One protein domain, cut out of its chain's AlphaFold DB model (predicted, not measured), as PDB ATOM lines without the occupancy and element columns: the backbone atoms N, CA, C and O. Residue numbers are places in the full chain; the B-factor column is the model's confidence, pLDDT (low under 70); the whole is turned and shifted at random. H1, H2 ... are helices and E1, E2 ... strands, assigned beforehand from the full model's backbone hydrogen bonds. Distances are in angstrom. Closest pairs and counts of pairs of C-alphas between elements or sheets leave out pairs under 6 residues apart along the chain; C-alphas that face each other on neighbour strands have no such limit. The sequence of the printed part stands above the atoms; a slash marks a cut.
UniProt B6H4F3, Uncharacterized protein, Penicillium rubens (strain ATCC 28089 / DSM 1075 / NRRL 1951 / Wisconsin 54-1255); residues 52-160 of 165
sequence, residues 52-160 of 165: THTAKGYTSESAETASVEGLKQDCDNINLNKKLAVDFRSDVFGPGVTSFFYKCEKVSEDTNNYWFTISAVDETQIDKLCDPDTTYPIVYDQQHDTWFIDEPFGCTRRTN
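AT A GLANCE: This is residues 52 to 160 of the 165 residues of an uncharacterized protein of Penicillium rubens (strain ATCC 28089 / DSM 1075 / NRRL 1951 / Wisconsin 54-1255) (UniProt B6H4F3). A six-stranded sheet curls like part of a barrel, left open between its edge strands E2 and E5, with helix H1 slanting across one end and the short helices H2 and H3 toward the other. Strand E7 runs on beyond the first residues of E1, alongside part of E4 but not in the sheet. The printed part has 109 residues, with three named helices and seven named strands in the order E1 H1 E2 H2 E3 E4 H3 E5 E6 E7, of mixed class. The sheet runs E2 E3 E4 E1 E6 E5, antiparallel throughout. The whole is compact, with a radius of gyration of the C-alphas of 13.4 A and spans of 38 by 29 by 22 A.

HOW THE PARTS SIT: E1, residues 52 to 58, is an inner strand antiparallel to E6, residues 146 to 150, with N 56 and O 149 within hydrogen-bond range at 2.9 A. E4, residues 111 to 120, is its other antiparallel neighbour, with N 114 and O 53 2.8 A apart. H1, residues 68 to 81, is on the sheet; its closest C-alphas to E3, residues 98 to 106, are those of Asn 79 and Lys 103, 5.2 A apart. E2, residues 83 to 85, is an edge strand beside E3, with N 83 and O 101 2.9 A apart. H2, residues 90 to 93, is not on the sheet. E3 and E4 form a hairpin, with N 100 and O 117 2.8 A apart; they bend by 60 degrees each, at residues 102 and 115. H3, residues 123 to 129, only grazes the sheet; it and H2 only just touch, with 3 pairs of C-alphas within 8 A, the closest those of Phe 93 and Gln 125 at 5.8 A. E5, residues 139 to 141, forms a hairpin with E6, with N 141 and O 146 2.8 A apart. E7, residues 154 to 159, pairs with no named strand, and E4 and E7 are near each other. In H1 and H3 every O i to N i+4 pair is within hydrogen-bond range; H2 is too short for one.

IN THESE COORDINATES: E1 begins at C-alpha 52, (-2.802, -34.159, -5.201), and is 20.2 A long. H1 is 19.8 A long, E3 23.5 A and E4 26.4 A, ending at C-alpha 120, (10.398, -23.455, -2.714). E6 is 12.6 A long; E7 is 14.7 A long and ends at C-alpha 159, (11.356, -30.865, -10.617).

THE WHOLE: The C-alphas farthest apart, those of Thr 65 and Asn 160, are 40.5 A apart. The printed part has no cut and no long link. Its mean pLDDT is 97.3, and no printed residue is under 70.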
ATOM      1  N   THR A  52      -1.487 -34.335  -5.810       98.44
ATOM      2  CA  THR A  52      -2.802 -34.159  -5.201       98.44
ATOM      3  C   THR A  52      -2.713 -34.230  -3.690       98.44
ATOM      4  O   THR A  52      -1.891 -34.974  -3.165       98.44
ATOM      5  N   HIS A  53      -3.573 -33.500  -2.996       97.88
ATOM      6  CA  HIS A  53      -3.783 -33.690  -1.566       97.88
ATOM      7  C   HIS A  53      -5.268 -33.547  -1.257       97.88
ATOM      8  O   HIS A  53      -6.001 -32.857  -1.971       97.88
ATOM      9  N   THR A  54      -5.696 -34.206  -0.197       98.50
ATOM     10  CA  THR A  54      -7.031 -34.069   0.362       98.50
ATOM     11  C   THR A  54      -6.985 -33.141   1.564       98.50
ATOM     12  O   THR A  54      -6.004 -33.122   2.303       98.50
ATOM     13  N   ALA A  55      -8.043 -32.366   1.763       98.31
ATOM     14  CA  ALA A  55      -8.218 -31.580   2.974       98.31
ATOM     15  C   ALA A  55      -9.654 -31.709   3.462       98.31
ATOM     16  O   ALA A  55     -10.592 -31.812   2.657       98.31
ATOM     17  N   LYS A  56      -9.811 -31.702   4.786       98.56
ATOM     18  CA  LYS A  56     -11.119 -31.715   5.439       98.56
ATOM     19  C   LYS A  56     -11.464 -30.349   5.981       98.56
ATOM     20  O   LYS A  56     -10.575 -29.644   6.450       98.56
ATOM     21  N   GLY A  57     -12.741 -29.992   5.922       98.12
ATOM     22  CA  GLY A  57     -13.240 -28.685   6.344       98.12
ATOM     23  C   GLY A  57     -14.322 -28.791   7.411       98.12
ATOM     24  O   GLY A  57     -15.272 -29.562   7.275       98.12
ATOM     25  N   TYR A  58     -14.209 -27.969   8.450       98.56
ATOM     26  CA  TYR A  58     -15.043 -28.007   9.647       98.56
ATOM     27  C   TYR A  58     -15.554 -26.628  10.048       98.56
ATOM     28  O   TYR A  58     -14.957 -25.602   9.731       98.56
ATOM     29  N   THR A  59     -16.661 -26.599  10.786       98.25
ATOM     30  CA  THR A  59     -17.239 -25.353  11.317       98.25
ATOM     31  C   THR A  59     -16.503 -24.835  12.558       98.25
ATOM     32  O   THR A  59     -16.742 -23.715  12.996       98.25
ATOM     33  N   SER A  60     -15.636 -25.650  13.166       97.81
ATOM     34  CA  SER A  60     -14.878 -25.317  14.377       97.81
ATOM     35  C   SER A  60     -13.539 -26.048  14.423       97.81
ATOM     36  O   SER A  60     -13.369 -27.102  13.812       97.81
ATOM     37  N   GLU A  61     -12.616 -25.527  15.234       97.25
ATOM     38  CA  GLU A  61     -11.293 -26.120  15.471       97.25
ATOM     39  C   GLU A  61     -11.358 -27.542  16.063       97.25
ATOM     40  O   GLU A  61     -10.449 -28.337  15.867       97.25
ATOM     41  N   SER A  62     -12.454 -27.900  16.745       96.44
ATOM     42  CA  SER A  62     -12.664 -29.254  17.284       96.44
ATOM     43  C   SER A  62     -12.843 -30.338  16.215       96.44
ATOM     44  O   SER A  62     -12.793 -31.518  16.552       96.44
ATOM     45  N   ALA A  63     -13.056 -29.960  14.948       95.50
ATOM     46  CA  ALA A  63     -13.213 -30.876  13.817       95.50
ATOM     47  C   ALA A  63     -14.361 -31.899  13.950       95.50
ATOM     48  O   ALA A  63     -14.294 -33.012  13.431       95.50
ATOM     49  N   GLU A  64     -15.442 -31.526  14.639       96.38
ATOM     50  CA  GLU A  64     -16.583 -32.423  14.877       96.38
ATOM     51  C   GLU A  64     -17.663 -32.332  13.791       96.38
ATOM     52  O   GLU A  64     -18.316 -33.326  13.480       96.38
ATOM     53  N   THR A  65     -17.876 -31.139  13.224       97.88
ATOM     54  CA  THR A  65     -18.941 -30.874  12.243       97.88
ATOM     55  C   THR A  65     -18.347 -30.370  10.938       97.88
ATOM     56  O   THR A  65     -17.610 -29.385  10.936       97.88
ATOM     57  N   ALA A  66     -18.684 -31.030   9.829       97.88
ATOM     58  CA  ALA A  66     -18.214 -30.655   8.502       97.88
ATOM     59  C   ALA A  66     -18.771 -29.290   8.060       97.88
ATOM     60  O   ALA A  66     -19.976 -29.041   8.140       97.88
ATOM     61  N   SER A  67     -17.909 -28.427   7.521       98.12
ATOM     62  CA  SER A  67     -18.317 -27.181   6.861       98.12
ATOM     63  C   SER A  67     -18.571 -27.447   5.379       98.12
ATOM     64  O   SER A  67     -17.747 -27.149   4.514       98.12
ATOM     65  N   VAL A  68     -19.718 -28.057   5.075       98.12
ATOM     66  CA  VAL A  68     -20.071 -28.442   3.695       98.12
ATOM     67  C   VAL A  68     -20.092 -27.231   2.758       98.12
ATOM     68  O   VAL A  68     -19.635 -27.322   1.618       98.12
ATOM     69  N   GLU A  69     -20.612 -26.099   3.233       98.06
ATOM     70  CA  GLU A  69     -20.706 -24.872   2.441       98.06
ATOM     71  C   GLU A  69     -19.332 -24.225   2.232       98.06
ATOM     72  O   GLU A  69     -18.997 -23.862   1.108       98.06
ATOM     73  N   GLY A  70     -18.492 -24.150   3.267       97.94
ATOM     74  CA  GLY A  70     -17.160 -23.566   3.123       97.94
ATOM     75  C   GLY A  70     -16.226 -24.401   2.248       97.94
ATOM     76  O   GLY A  70     -15.547 -23.855   1.378       97.94
ATOM     77  N   LEU A  71     -16.280 -25.734   2.365       98.12
ATOM     78  CA  LEU A  71     -15.602 -26.649   1.436       98.12
ATOM     79  C   LEU A  71     -16.057 -26.433  -0.004       98.12
ATOM     80  O   LEU A  71     -15.241 -26.443  -0.928       98.12
ATOM     81  N   LYS A  72     -17.364 -26.253  -0.215       98.38
ATOM     82  CA  LYS A  72     -17.906 -25.991  -1.545       98.38
ATOM     83  C   LYS A  72     -17.381 -24.668  -2.102       98.38
ATOM     84  O   LYS A  72     -16.947 -24.642  -3.251       98.38
ATOM     85  N   GLN A  73     -17.400 -23.603  -1.308       98.25
ATOM     86  CA  GLN A  73     -16.950 -22.281  -1.739       98.25
ATOM     87  C   GLN A  73     -15.455 -22.256  -2.077       98.25
ATOM     88  O   GLN A  73     -15.093 -21.736  -3.132       98.25
ATOM     89  N   ASP A  74     -14.596 -22.868  -1.255       97.81
ATOM     90  CA  ASP A  74     -13.159 -22.974  -1.547       97.81
ATOM     91  C   ASP A  74     -12.912 -23.759  -2.846       97.81
ATOM     92  O   ASP A  74     -12.181 -23.306  -3.733       97.81
ATOM     93  N   CYS A  75     -13.605 -24.887  -3.024       98.25
ATOM     94  CA  CYS A  75     -13.478 -25.716  -4.220       98.25
ATOM     95  C   CYS A  75     -13.951 -25.000  -5.494       98.25
ATOM     96  O   CYS A  75     -13.271 -25.035  -6.526       98.25
ATOM     97  N   ASP A  76     -15.100 -24.320  -5.427       98.44
ATOM     98  CA  ASP A  76     -15.642 -23.524  -6.528       98.44
ATOM     99  C   ASP A  76     -14.686 -22.373  -6.884       98.44
ATOM    100  O   ASP A  76     -14.386 -22.157  -8.064       98.44
ATOM    101  N   ASN A  77     -14.130 -21.692  -5.876       97.75
ATOM    102  CA  ASN A  77     -13.164 -20.611  -6.063       97.75
ATOM    103  C   ASN A  77     -11.865 -21.101  -6.709       97.75
ATOM    104  O   ASN A  77     -11.378 -20.465  -7.644       97.75
ATOM    105  N   ILE A  78     -11.319 -22.242  -6.287       98.25
ATOM    106  CA  ILE A  78     -10.123 -22.830  -6.907       98.25
ATOM    107  C   ILE A  78     -10.399 -23.239  -8.352       98.25
ATOM    108  O   ILE A  78      -9.569 -23.012  -9.234       98.25
ATOM    109  N   ASN A  79     -11.560 -23.820  -8.638       98.50
ATOM    110  CA  ASN A  79     -11.887 -24.215 -10.002       98.50
ATOM    111  C   ASN A  79     -12.061 -23.007 -10.929       98.50
ATOM    112  O   ASN A  79     -11.562 -23.048 -12.061       98.50
ATOM    113  N   LEU A  80     -12.683 -21.931 -10.440       97.94
ATOM    114  CA  LEU A  80     -12.917 -20.705 -11.199       97.94
ATOM    115  C   LEU A  80     -11.654 -19.839 -11.342       97.94
ATOM    116  O   LEU A  80     -11.267 -19.503 -12.457       97.94
ATOM    117  N   ASN A  81     -11.008 -19.499 -10.225       97.56
ATOM    118  CA  ASN A  81      -9.961 -18.472 -10.153       97.56
ATOM    119  C   ASN A  81      -8.550 -19.036  -9.978       97.56
ATOM    120  O   ASN A  81      -7.574 -18.334 -10.240       97.56
ATOM    121  N   LYS A  82      -8.439 -20.298  -9.557       97.69
ATOM    122  CA  LYS A  82      -7.208 -20.896  -9.022       97.69
ATOM    123  C   LYS A  82      -6.799 -20.180  -7.729       97.69
ATOM    124  O   LYS A  82      -7.392 -19.177  -7.337       97.69
ATOM    125  N   LYS A  83      -5.808 -20.715  -7.022       95.81
ATOM    126  CA  LYS A  83      -5.331 -20.131  -5.762       95.81
ATOM    127  C   LYS A  83      -3.816 -20.122  -5.759       95.81
ATOM    128  O   LYS A  83      -3.200 -21.180  -5.825       95.81
ATOM    129  N   LEU A  84      -3.237 -18.926  -5.711       95.31
ATOM    130  CA  LEU A  84      -1.803 -18.703  -5.560       95.31
ATOM    131  C   LEU A  84      -1.556 -18.110  -4.171       95.31
ATOM    132  O   LEU A  84      -2.141 -17.083  -3.837       95.31
ATOM    133  N   ALA A  85      -0.700 -18.747  -3.379       94.25
ATOM    134  CA  ALA A  85      -0.285 -18.258  -2.066       94.25
ATOM    135  C   ALA A  85       1.243 -18.259  -1.995       94.25
ATOM    136  O   ALA A  85       1.856 -19.281  -2.282       94.25
ATOM    137  N   VAL A  86       1.843 -17.119  -1.642       94.19
ATOM    138  CA  VAL A  86       3.309 -16.915  -1.632       94.19
ATOM    139  C   VAL A  86       3.979 -17.277  -0.301       94.19
ATOM    140  O   VAL A  86       5.201 -17.305  -0.222       94.19
ATOM    141  N   ASP A  87       3.177 -17.563   0.726       93.12
ATOM    142  CA  ASP A  87       3.628 -18.028   2.043       93.12
ATOM    143  C   ASP A  87       2.749 -19.196   2.515       93.12
ATOM    144  O   ASP A  87       2.030 -19.142   3.513       93.12
ATOM    145  N   PHE A  88       2.707 -20.238   1.693       96.38
ATOM    146  CA  PHE A  88       1.881 -21.410   1.918       96.38
ATOM    147  C   PHE A  88       2.384 -22.213   3.117       96.38
ATOM    148  O   PHE A  88       3.509 -22.711   3.112       96.38
ATOM    149  N   ARG A  89       1.506 -22.387   4.113       96.62
ATOM    150  CA  ARG A  89       1.743 -23.217   5.303       96.62
ATOM    151  C   ARG A  89       3.089 -22.931   5.972       96.62
ATOM    152  O   ARG A  89       3.847 -23.848   6.295       96.62
ATOM    153  N   SER A  90       3.399 -21.651   6.186       96.44
ATOM    154  CA  SER A  90       4.632 -21.245   6.870       96.44
ATOM    155  C   SER A  90       4.706 -21.728   8.322       96.44
ATOM    156  O   SER A  90       5.804 -21.868   8.863       96.44
ATOM    157  N   ASP A  91       3.567 -22.103   8.912       96.56
ATOM    158  CA  ASP A  91       3.457 -22.850  10.168       96.56
ATOM    159  C   ASP A  91       4.111 -24.245  10.112       96.56
ATOM    160  O   ASP A  91       4.599 -24.736  11.129       96.56
ATOM    161  N   VAL A  92       4.164 -24.873   8.932       97.75
ATOM    162  CA  VAL A  92       4.740 -26.211   8.723       97.75
ATOM    163  C   VAL A  92       6.105 -26.142   8.049       97.75
ATOM    164  O   VAL A  92       7.038 -26.823   8.482       97.75
ATOM    165  N   PHE A  93       6.243 -25.348   6.989       97.38
ATOM    166  CA  PHE A  93       7.436 -25.358   6.137       97.38
ATOM    167  C   PHE A  93       8.407 -24.208   6.412       97.38
ATOM    168  O   PHE A  93       9.507 -24.197   5.861       97.38
ATOM    169  N   GLY A  94       8.030 -23.249   7.260       96.00
ATOM    170  CA  GLY A  94       8.711 -21.960   7.323       96.00
ATOM    171  C   GLY A  94       8.374 -21.074   6.114       96.00
ATOM    172  O   GLY A  94       7.574 -21.458   5.260       96.00
ATOM    173  N   PRO A  95       8.950 -19.866   6.043       94.44
ATOM    174  CA  PRO A  95       8.562 -18.879   5.045       94.44
ATOM    175  C   PRO A  95       8.998 -19.253   3.623       94.44
ATOM    176  O   PRO A  95       9.958 -20.001   3.419       94.44
ATOM    177  N   GLY A  96       8.340 -18.642   2.636       92.12
ATOM    178  CA  GLY A  96       8.814 -18.618   1.244       92.12
ATOM    179  C   GLY A  96       8.419 -19.824   0.389       92.12
ATOM    180  O   GLY A  96       8.882 -19.944  -0.747       92.12
ATOM    181  N   VAL A  97       7.548 -20.698   0.897       97.12
ATOM    182  CA  VAL A  97       6.906 -21.738   0.086       97.12
ATOM    183  C   VAL A  97       5.742 -21.122  -0.683       97.12
ATOM    184  O   VAL A  97       4.828 -20.548  -0.100       97.12
ATOM    185  N   THR A  98       5.748 -21.257  -2.007       97.31
ATOM    186  CA  THR A  98       4.671 -20.766  -2.876       97.31
ATOM    187  C   THR A  98       3.836 -21.931  -3.394       97.31
ATOM    188  O   THR A  98       4.373 -22.841  -4.024       97.31
ATOM    189  N   SER A  99       2.519 -21.894  -3.186       97.31
ATOM    190  CA  SER A  99       1.576 -22.905  -3.678       97.31
ATOM    191  C   SER A  99       0.676 -22.366  -4.776       97.31
ATOM    192  O   SER A  99       0.135 -21.268  -4.644       97.31
ATOM    193  N   PHE A 100       0.419 -23.186  -5.791       97.75
ATOM    194  CA  PHE A 100      -0.590 -22.950  -6.810       97.75
ATOM    195  C   PHE A 100      -1.559 -24.133  -6.893       97.75
ATOM    196  O   PHE A 100      -1.193 -25.208  -7.367       97.75
ATOM    197  N   PHE A 101      -2.805 -23.926  -6.467       98.38
ATOM    198  CA  PHE A 101      -3.890 -24.899  -6.599       98.38
ATOM    199  C   PHE A 101      -4.745 -24.561  -7.812       98.38
ATOM    200  O   PHE A 101      -5.261 -23.446  -7.924       98.38
ATOM    201  N   TYR A 102      -4.902 -25.518  -8.727       98.31
ATOM    202  CA  TYR A 102      -5.509 -25.258 -10.038       98.31
ATOM    203  C   TYR A 102      -6.759 -26.084 -10.351       98.31
ATOM    204  O   TYR A 102      -7.433 -25.833 -11.359       98.31
ATOM    205  N   LYS A 103      -7.080 -27.063  -9.505       98.62
ATOM    206  CA  LYS A 103      -8.279 -27.893  -9.612       98.62
ATOM    207  C   LYS A 103      -8.680 -28.381  -8.225       98.62
ATOM    208  O   LYS A 103      -7.803 -28.678  -7.417       98.62
ATOM    209  N   CYS A 104      -9.979 -28.498  -7.996       98.69
ATOM    210  CA  CYS A 104     -10.549 -29.122  -6.813       98.69
ATOM    211  C   CYS A 104     -11.741 -30.020  -7.187       98.69
ATOM    212  O   CYS A 104     -12.504 -29.700  -8.100       98.69
ATOM    213  N   GLU A 105     -11.908 -31.138  -6.486       98.62
ATOM    214  CA  GLU A 105     -13.068 -32.025  -6.586       98.62
ATOM    215  C   GLU A 105     -13.533 -32.454  -5.194       98.62
ATOM    216  O   GLU A 105     -12.725 -32.839  -4.352       98.62
ATOM    217  N   LYS A 106     -14.847 -32.444  -4.962       98.12
ATOM    218  CA  LYS A 106     -15.433 -32.995  -3.736       98.12
ATOM    219  C   LYS A 106     -15.309 -34.520  -3.735       98.12
ATOM    220  O   LYS A 106     -15.717 -35.161  -4.704       98.12
ATOM    221  N   VAL A 107     -14.803 -35.093  -2.642       97.62
ATOM    222  CA  VAL A 107     -14.623 -36.550  -2.480       97.62
ATOM    223  C   VAL A 107     -15.654 -37.142  -1.521       97.62
ATOM    224  O   VAL A 107     -16.219 -38.199  -1.794       97.62
ATOM    225  N   SER A 108     -15.939 -36.448  -0.422       97.31
ATOM    226  CA  SER A 108     -16.945 -36.824   0.579       97.31
ATOM    227  C   SER A 108     -17.651 -35.573   1.106       97.31
ATOM    228  O   SER A 108     -17.446 -34.473   0.601       97.31
ATOM    229  N   GLU A 109     -18.529 -35.725   2.097       94.62
ATOM    230  CA  GLU A 109     -19.224 -34.597   2.726       94.62
ATOM    231  C   GLU A 109     -18.267 -33.574   3.351       94.62
ATOM    232  O   GLU A 109     -18.497 -32.374   3.211       94.62
ATOM    233  N   ASP A 110     -17.192 -34.058   3.967       96.88
ATOM    234  CA  ASP A 110     -16.217 -33.285   4.730       96.88
ATOM    235  C   ASP A 110     -14.864 -33.127   4.031       96.88
ATOM    236  O   ASP A 110     -14.003 -32.454   4.580       96.88
ATOM    237  N   THR A 111     -14.657 -33.737   2.857       98.50
ATOM    238  CA  THR A 111     -13.340 -33.821   2.209       98.50
ATOM    239  C   THR A 111     -13.390 -33.386   0.747       98.50
ATOM    240  O   THR A 111     -14.191 -33.887  -0.053       98.50
ATOM    241  N   ASN A 112     -12.446 -32.526   0.377       98.69
ATOM    242  CA  ASN A 112     -12.121 -32.186  -1.004       98.69
ATOM    243  C   ASN A 112     -10.740 -32.737  -1.378       98.69
ATOM    244  O   ASN A 112      -9.873 -32.888  -0.522       98.69
ATOM    245  N   ASN A 113     -10.527 -32.994  -2.666       98.75
ATOM    246  CA  ASN A 113      -9.230 -33.289  -3.263       98.75
ATOM    247  C   ASN A 113      -8.793 -32.128  -4.154       98.75
ATOM    248  O   ASN A 113      -9.590 -31.585  -4.919       98.75
ATOM    249  N   TYR A 114      -7.513 -31.793  -4.100       98.69
ATOM    250  CA  TYR A 114      -6.938 -30.619  -4.734       98.69
ATOM    251  C   TYR A 114      -5.707 -30.998  -5.543       98.69
ATOM    252  O   TYR A 114      -4.858 -31.751  -5.072       98.69
ATOM    253  N   TRP A 115      -5.560 -30.411  -6.729       98.75
ATOM    254  CA  TRP A 115      -4.355 -30.546  -7.545       98.75
ATOM    255  C   TRP A 115      -3.490 -29.307  -7.401       98.75
ATOM    256  O   TRP A 115      -3.986 -28.179  -7.517       98.75
ATOM    257  N   PHE A 116      -2.198 -29.534  -7.190       98.69
ATOM    258  CA  PHE A 116      -1.261 -28.478  -6.844       98.69
ATOM    259  C   PHE A 116       0.032 -28.543  -7.650       98.69
ATOM    260  O   PHE A 116       0.466 -29.608  -8.090       98.69
ATOM    261  N   THR A 117       0.671 -27.381  -7.749       98.00
ATOM    262  CA  THR A 117       2.113 -27.229  -7.934       98.00
ATOM    263  C   THR A 117       2.615 -26.338  -6.804       98.00
ATOM    264  O   THR A 117       2.130 -25.221  -6.645       98.00
ATOM    265  N   ILE A 118       3.564 -26.821  -6.011       98.12
ATOM    266  CA  ILE A 118       4.184 -26.074  -4.914       98.12
ATOM    267  C   ILE A 118       5.669 -25.938  -5.214       98.12
ATOM    268  O   ILE A 118       6.281 -26.858  -5.755       98.12
ATOM    269  N   SER A 119       6.235 -24.781  -4.890       96.81
ATOM    270  CA  SER A 119       7.637 -24.475  -5.127       96.81
ATOM    271  C   SER A 119       8.287 -23.780  -3.941       96.81
ATOM    272  O   SER A 119       7.625 -23.041  -3.212       96.81
ATOM    273  N   ALA A 120       9.583 -24.014  -3.777       96.75
ATOM    274  CA  ALA A 120      10.398 -23.455  -2.714       96.75
ATOM    275  C   ALA A 120      11.849 -23.285  -3.184       96.75
ATOM    276  O   ALA A 120      12.314 -23.983  -4.089       96.75
ATOM    277  N   VAL A 121      12.575 -22.346  -2.574       94.50
ATOM    278  CA  VAL A 121      14.017 -22.171  -2.833       94.50
ATOM    279  C   VAL A 121      14.821 -23.301  -2.190       94.50
ATOM    280  O   VAL A 121      15.807 -23.757  -2.766       94.50
ATOM    281  N   ASP A 122      14.389 -23.763  -1.016       95.44
ATOM    282  CA  ASP A 122      15.033 -24.840  -0.275       95.44
ATOM    283  C   ASP A 122      14.427 -26.199  -0.659       95.44
ATOM    284  O   ASP A 122      13.216 -26.412  -0.564       95.44
ATOM    285  N   GLU A 123      15.279 -27.132  -1.089       96.38
ATOM    286  CA  GLU A 123      14.878 -28.498  -1.434       96.38
ATOM    287  C   GLU A 123      14.229 -29.213  -0.247       96.38
ATOM    288  O   GLU A 123      13.249 -29.933  -0.428       96.38
ATOM    289  N   THR A 124      14.706 -28.953   0.974       97.75
ATOM    290  CA  THR A 124      14.223 -29.631   2.184       97.75
ATOM    291  C   THR A 124      12.765 -29.297   2.501       97.75
ATOM    292  O   THR A 124      12.053 -30.112   3.089       97.75
ATOM    293  N   GLN A 125      12.273 -28.132   2.059       97.94
ATOM    294  CA  GLN A 125      10.856 -27.771   2.152       97.94
ATOM    295  C   GLN A 125      10.007 -28.631   1.204       97.94
ATOM    296  O   GLN A 125       8.908 -29.046   1.570       97.94
ATOM    297  N   ILE A 126      10.524 -28.950   0.011       98.31
ATOM    298  CA  ILE A 126       9.870 -29.867  -0.935       98.31
ATOM    299  C   ILE A 126       9.984 -31.322  -0.469       98.31
ATOM    300  O   ILE A 126       9.023 -32.075  -0.620       98.31
ATOM    301  N   ASP A 127      11.107 -31.718   0.135       98.12
ATOM    302  CA  ASP A 127      11.237 -33.032   0.774       98.12
ATOM    303  C   ASP A 127      10.177 -33.212   1.858       98.12
ATOM    304  O   ASP A 127       9.431 -34.186   1.820       98.12
ATOM    305  N   LYS A 128      10.046 -32.235   2.764       98.44
ATOM    306  CA  LYS A 128       9.036 -32.254   3.826       98.44
ATOM    307  C   LYS A 128       7.614 -32.260   3.271       98.44
ATOM    308  O   LYS A 128       6.763 -32.970   3.792       98.44
ATOM    309  N   LEU A 129       7.338 -31.492   2.215       98.50
ATOM    310  CA  LEU A 129       6.036 -31.506   1.545       98.50
ATOM    311  C   LEU A 129       5.677 -32.906   1.034       98.50
ATOM    312  O   LEU A 129       4.531 -33.317   1.151       98.50
ATOM    313  N   CYS A 130       6.642 -33.615   0.450       98.25
ATOM    314  CA  CYS A 130       6.424 -34.928  -0.151       98.25
ATOM    315  C   CYS A 130       6.618 -36.100   0.822       98.25
ATOM    316  O   CYS A 130       6.523 -37.254   0.399       98.25
ATOM    317  N   ASP A 131       6.906 -35.816   2.092       98.12
ATOM    318  CA  ASP A 131       7.014 -36.812   3.149       98.12
ATOM    319  C   ASP A 131       5.603 -37.225   3.617       98.12
ATOM    320  O   ASP A 131       4.857 -36.379   4.123       98.12
ATOM    321  N   PRO A 132       5.204 -38.505   3.456       97.25
ATOM    322  CA  PRO A 132       3.891 -38.981   3.884       97.25
ATOM    323  C   PRO A 132       3.678 -38.904   5.404       97.25
ATOM    324  O   PRO A 132       2.529 -38.957   5.842       97.25
ATOM    325  N   ASP A 133       4.748 -38.770   6.191       97.69
ATOM    326  CA  ASP A 133       4.681 -38.659   7.648       97.69
ATOM    327  C   ASP A 133       4.528 -37.199   8.125       97.69
ATOM    328  O   ASP A 133       4.386 -36.944   9.327       97.69
ATOM    329  N   THR A 134       4.515 -36.216   7.214       97.88
ATOM    330  CA  THR A 134       4.270 -34.816   7.578       97.88
ATOM    331  C   THR A 134       2.842 -34.628   8.084       97.88
ATOM    332  O   THR A 134       1.859 -34.889   7.392       97.88
ATOM    333  N   THR A 135       2.729 -34.103   9.302       96.81
ATOM    334  CA  THR A 135       1.452 -33.757   9.933       96.81
ATOM    335  C   THR A 135       1.157 -32.271   9.816       96.81
ATOM    336  O   THR A 135       2.055 -31.441   9.983       96.81
ATOM    337  N   TYR A 136      -0.119 -31.935   9.656       97.44
ATOM    338  CA  TYR A 136      -0.582 -30.564   9.497       97.44
ATOM    339  C   TYR A 136      -1.542 -30.190  10.631       97.44
ATOM    340  O   TYR A 136      -2.469 -30.953  10.910       97.44
ATOM    341  N   PRO A 137      -1.363 -29.032  11.296       97.25
ATOM    342  CA  PRO A 137      -2.371 -28.522  12.216       97.25
ATOM    343  C   PRO A 137      -3.640 -28.099  11.472       97.25
ATOM    344  O   PRO A 137      -3.595 -27.769  10.281       97.25
ATOM    345  N   ILE A 138      -4.744 -28.066  12.221       97.56
ATOM    346  CA  ILE A 138      -5.978 -27.402  11.807       97.56
ATOM    347  C   ILE A 138      -5.723 -25.893  11.731       97.56
ATOM    348  O   ILE A 138      -5.149 -25.309  12.651       97.56
ATOM    349  N   VAL A 139      -6.158 -25.258  10.646       97.25
ATOM    350  CA  VAL A 139      -6.010 -23.816  10.412       97.25
ATOM    351  C   VAL A 139      -7.342 -23.193  10.028       97.25
ATOM    352  O   VAL A 139      -8.151 -23.802   9.334       97.25
ATOM    353  N   TYR A 140      -7.579 -21.966  10.479       97.56
ATOM    354  CA  TYR A 140      -8.790 -21.237  10.131       97.56
ATOM    355  C   TYR A 140      -8.608 -20.457   8.829       97.56
ATOM    356  O   TYR A 140      -7.716 -19.614   8.717       97.56
ATOM    357  N   ASP A 141      -9.486 -20.708   7.865       95.94
ATOM    358  CA  ASP A 141      -9.626 -19.919   6.652       95.94
ATOM    359  C   ASP A 141     -10.741 -18.888   6.822       95.94
ATOM    360  O   ASP A 141     -11.936 -19.193   6.786       95.94
ATOM    361  N   GLN A 142     -10.327 -17.633   6.971       96.12
ATOM    362  CA  GLN A 142     -11.238 -16.511   7.136       96.12
ATOM    363  C   GLN A 142     -12.105 -16.258   5.892       96.12
ATOM    364  O   GLN A 142     -13.200 -15.717   6.030       96.12
ATOM    365  N   GLN A 143     -11.641 -16.613   4.688       94.75
ATOM    366  CA  GLN A 143     -12.373 -16.320   3.453       94.75
ATOM    367  C   GLN A 143     -13.677 -17.119   3.354       94.75
ATOM    368  O   GLN A 143     -14.672 -16.602   2.847       94.75
ATOM    369  N   HIS A 144     -13.660 -18.359   3.837       95.94
ATOM    370  CA  HIS A 144     -14.778 -19.298   3.733       95.94
ATOM    371  C   HIS A 144     -15.371 -19.674   5.099       95.94
ATOM    372  O   HIS A 144     -16.167 -20.609   5.165       95.94
ATOM    373  N   ASP A 145     -14.962 -18.991   6.178       97.56
ATOM    374  CA  ASP A 145     -15.381 -19.273   7.561       97.56
ATOM    375  C   ASP A 145     -15.287 -20.775   7.886       97.56
ATOM    376  O   ASP A 145     -16.264 -21.440   8.229       97.56
ATOM    377  N   THR A 146     -14.112 -21.361   7.627       98.25
ATOM    378  CA  THR A 146     -13.917 -22.817   7.693       98.25
ATOM    379  C   THR A 146     -12.565 -23.179   8.277       98.25
ATOM    380  O   THR A 146     -11.539 -22.605   7.931       98.25
ATOM    381  N   TRP A 147     -12.566 -24.172   9.158       98.50
ATOM    382  CA  TRP A 147     -11.369 -24.762   9.737       98.50
ATOM    383  C   TRP A 147     -10.920 -25.944   8.887       98.50
ATOM    384  O   TRP A 147     -11.667 -26.907   8.736       98.50
ATOM    385  N   PHE A 148      -9.716 -25.877   8.333       98.06
ATOM    386  CA  PHE A 148      -9.170 -26.894   7.447       98.06
ATOM    387  C   PHE A 148      -8.083 -27.719   8.123       98.06
ATOM    388  O   PHE A 148      -7.243 -27.173   8.834       98.06
ATOM    389  N   ILE A 149      -8.061 -29.019   7.844       97.94
ATOM    390  CA  ILE A 149      -6.901 -29.885   8.065       97.94
ATOM    391  C   ILE A 149      -6.489 -30.503   6.737       97.94
ATOM    392  O   ILE A 149      -7.292 -31.160   6.072       97.94
ATOM    393  N   ASP A 150      -5.233 -30.293   6.370       98.00
ATOM    394  CA  ASP A 150      -4.643 -30.936   5.203       98.00
ATOM    395  C   ASP A 150      -4.205 -32.358   5.574       98.00
ATOM    396  O   ASP A 150      -3.586 -32.589   6.618       98.00
ATOM    397  N   GLU A 151      -4.513 -33.318   4.712       97.44
ATOM    398  CA  GLU A 151      -3.899 -34.644   4.740       97.44
ATOM    399  C   GLU A 151      -2.551 -34.606   3.982       97.44
ATOM    400  O   GLU A 151      -2.297 -33.665   3.219       97.44
ATOM    401  N   PRO A 152      -1.659 -35.600   4.175       97.62
ATOM    402  CA  PRO A 152      -0.353 -35.623   3.517       97.62
ATOM    403  C   PRO A 152      -0.409 -35.436   1.998       97.62
ATOM    404  O   PRO A 152      -1.269 -35.985   1.302       97.62
ATOM    405  N   PHE A 153       0.544 -34.668   1.468       98.44
ATOM    406  CA  PHE A 153       0.572 -34.301   0.056       98.44
ATOM    407  C   PHE A 153       1.131 -35.450  -0.790       98.44
ATOM    408  O   PHE A 153       2.294 -35.839  -0.693       98.44
ATOM    409  N   GLY A 154       0.303 -35.967  -1.696       97.94
ATOM    410  CA  GLY A 154       0.680 -36.993  -2.662       97.94
ATOM    411  C   GLY A 154       1.461 -36.408  -3.835       97.94
ATOM    412  O   GLY A 154       0.896 -36.167  -4.907       97.94
ATOM    413  N   CYS A 155       2.761 -36.180  -3.653       98.38
ATOM    414  CA  CYS A 155       3.652 -35.746  -4.726       98.38
ATOM    415  C   CYS A 155       3.820 -36.838  -5.792       98.38
ATOM    416  O   CYS A 155       4.292 -37.937  -5.512       98.38
ATOM    417  N   THR A 156       3.489 -36.518  -7.044       97.31
ATOM    418  CA  THR A 156       3.649 -37.435  -8.193       97.31
ATOM    419  C   THR A 156       4.769 -37.015  -9.135       97.31
ATOM    420  O   THR A 156       5.283 -37.833  -9.898       97.31
ATOM    421  N   ARG A 157       5.182 -35.747  -9.072       96.06
ATOM    422  CA  ARG A 157       6.319 -35.217  -9.817       96.06
ATOM    423  C   ARG A 157       7.106 -34.262  -8.939       96.06
ATOM    424  O   ARG A 157       6.521 -33.431  -8.252       96.06
ATOM    425  N   ARG A 158       8.429 -34.349  -9.038       95.81
ATOM    426  CA  ARG A 158       9.378 -33.364  -8.516       95.81
ATOM    427  C   ARG A 158      10.192 -32.808  -9.674       95.81
ATOM    428  O   ARG A 158      10.451 -33.534 -10.632       95.81
ATOM    429  N   THR A 159      10.546 -31.535  -9.597       93.25
ATOM    430  CA  THR A 159      11.356 -30.865 -10.617       93.25
ATOM    431  C   THR A 159      12.464 -30.076  -9.936       93.25
ATOM    432  O   THR A 159      12.205 -29.342  -8.977       93.25
ATOM    433  N   ASN A 160      13.686 -30.256 -10.427       90.62
ATOM    434  CA  ASN A 160      14.867 -29.534  -9.987       90.62
ATOM    435  C   ASN A 160      14.932 -28.176 -10.708       90.62
ATOM    436  O   ASN A 160      14.579 -28.100 -11.889       90.62
TER     437      ASN A 160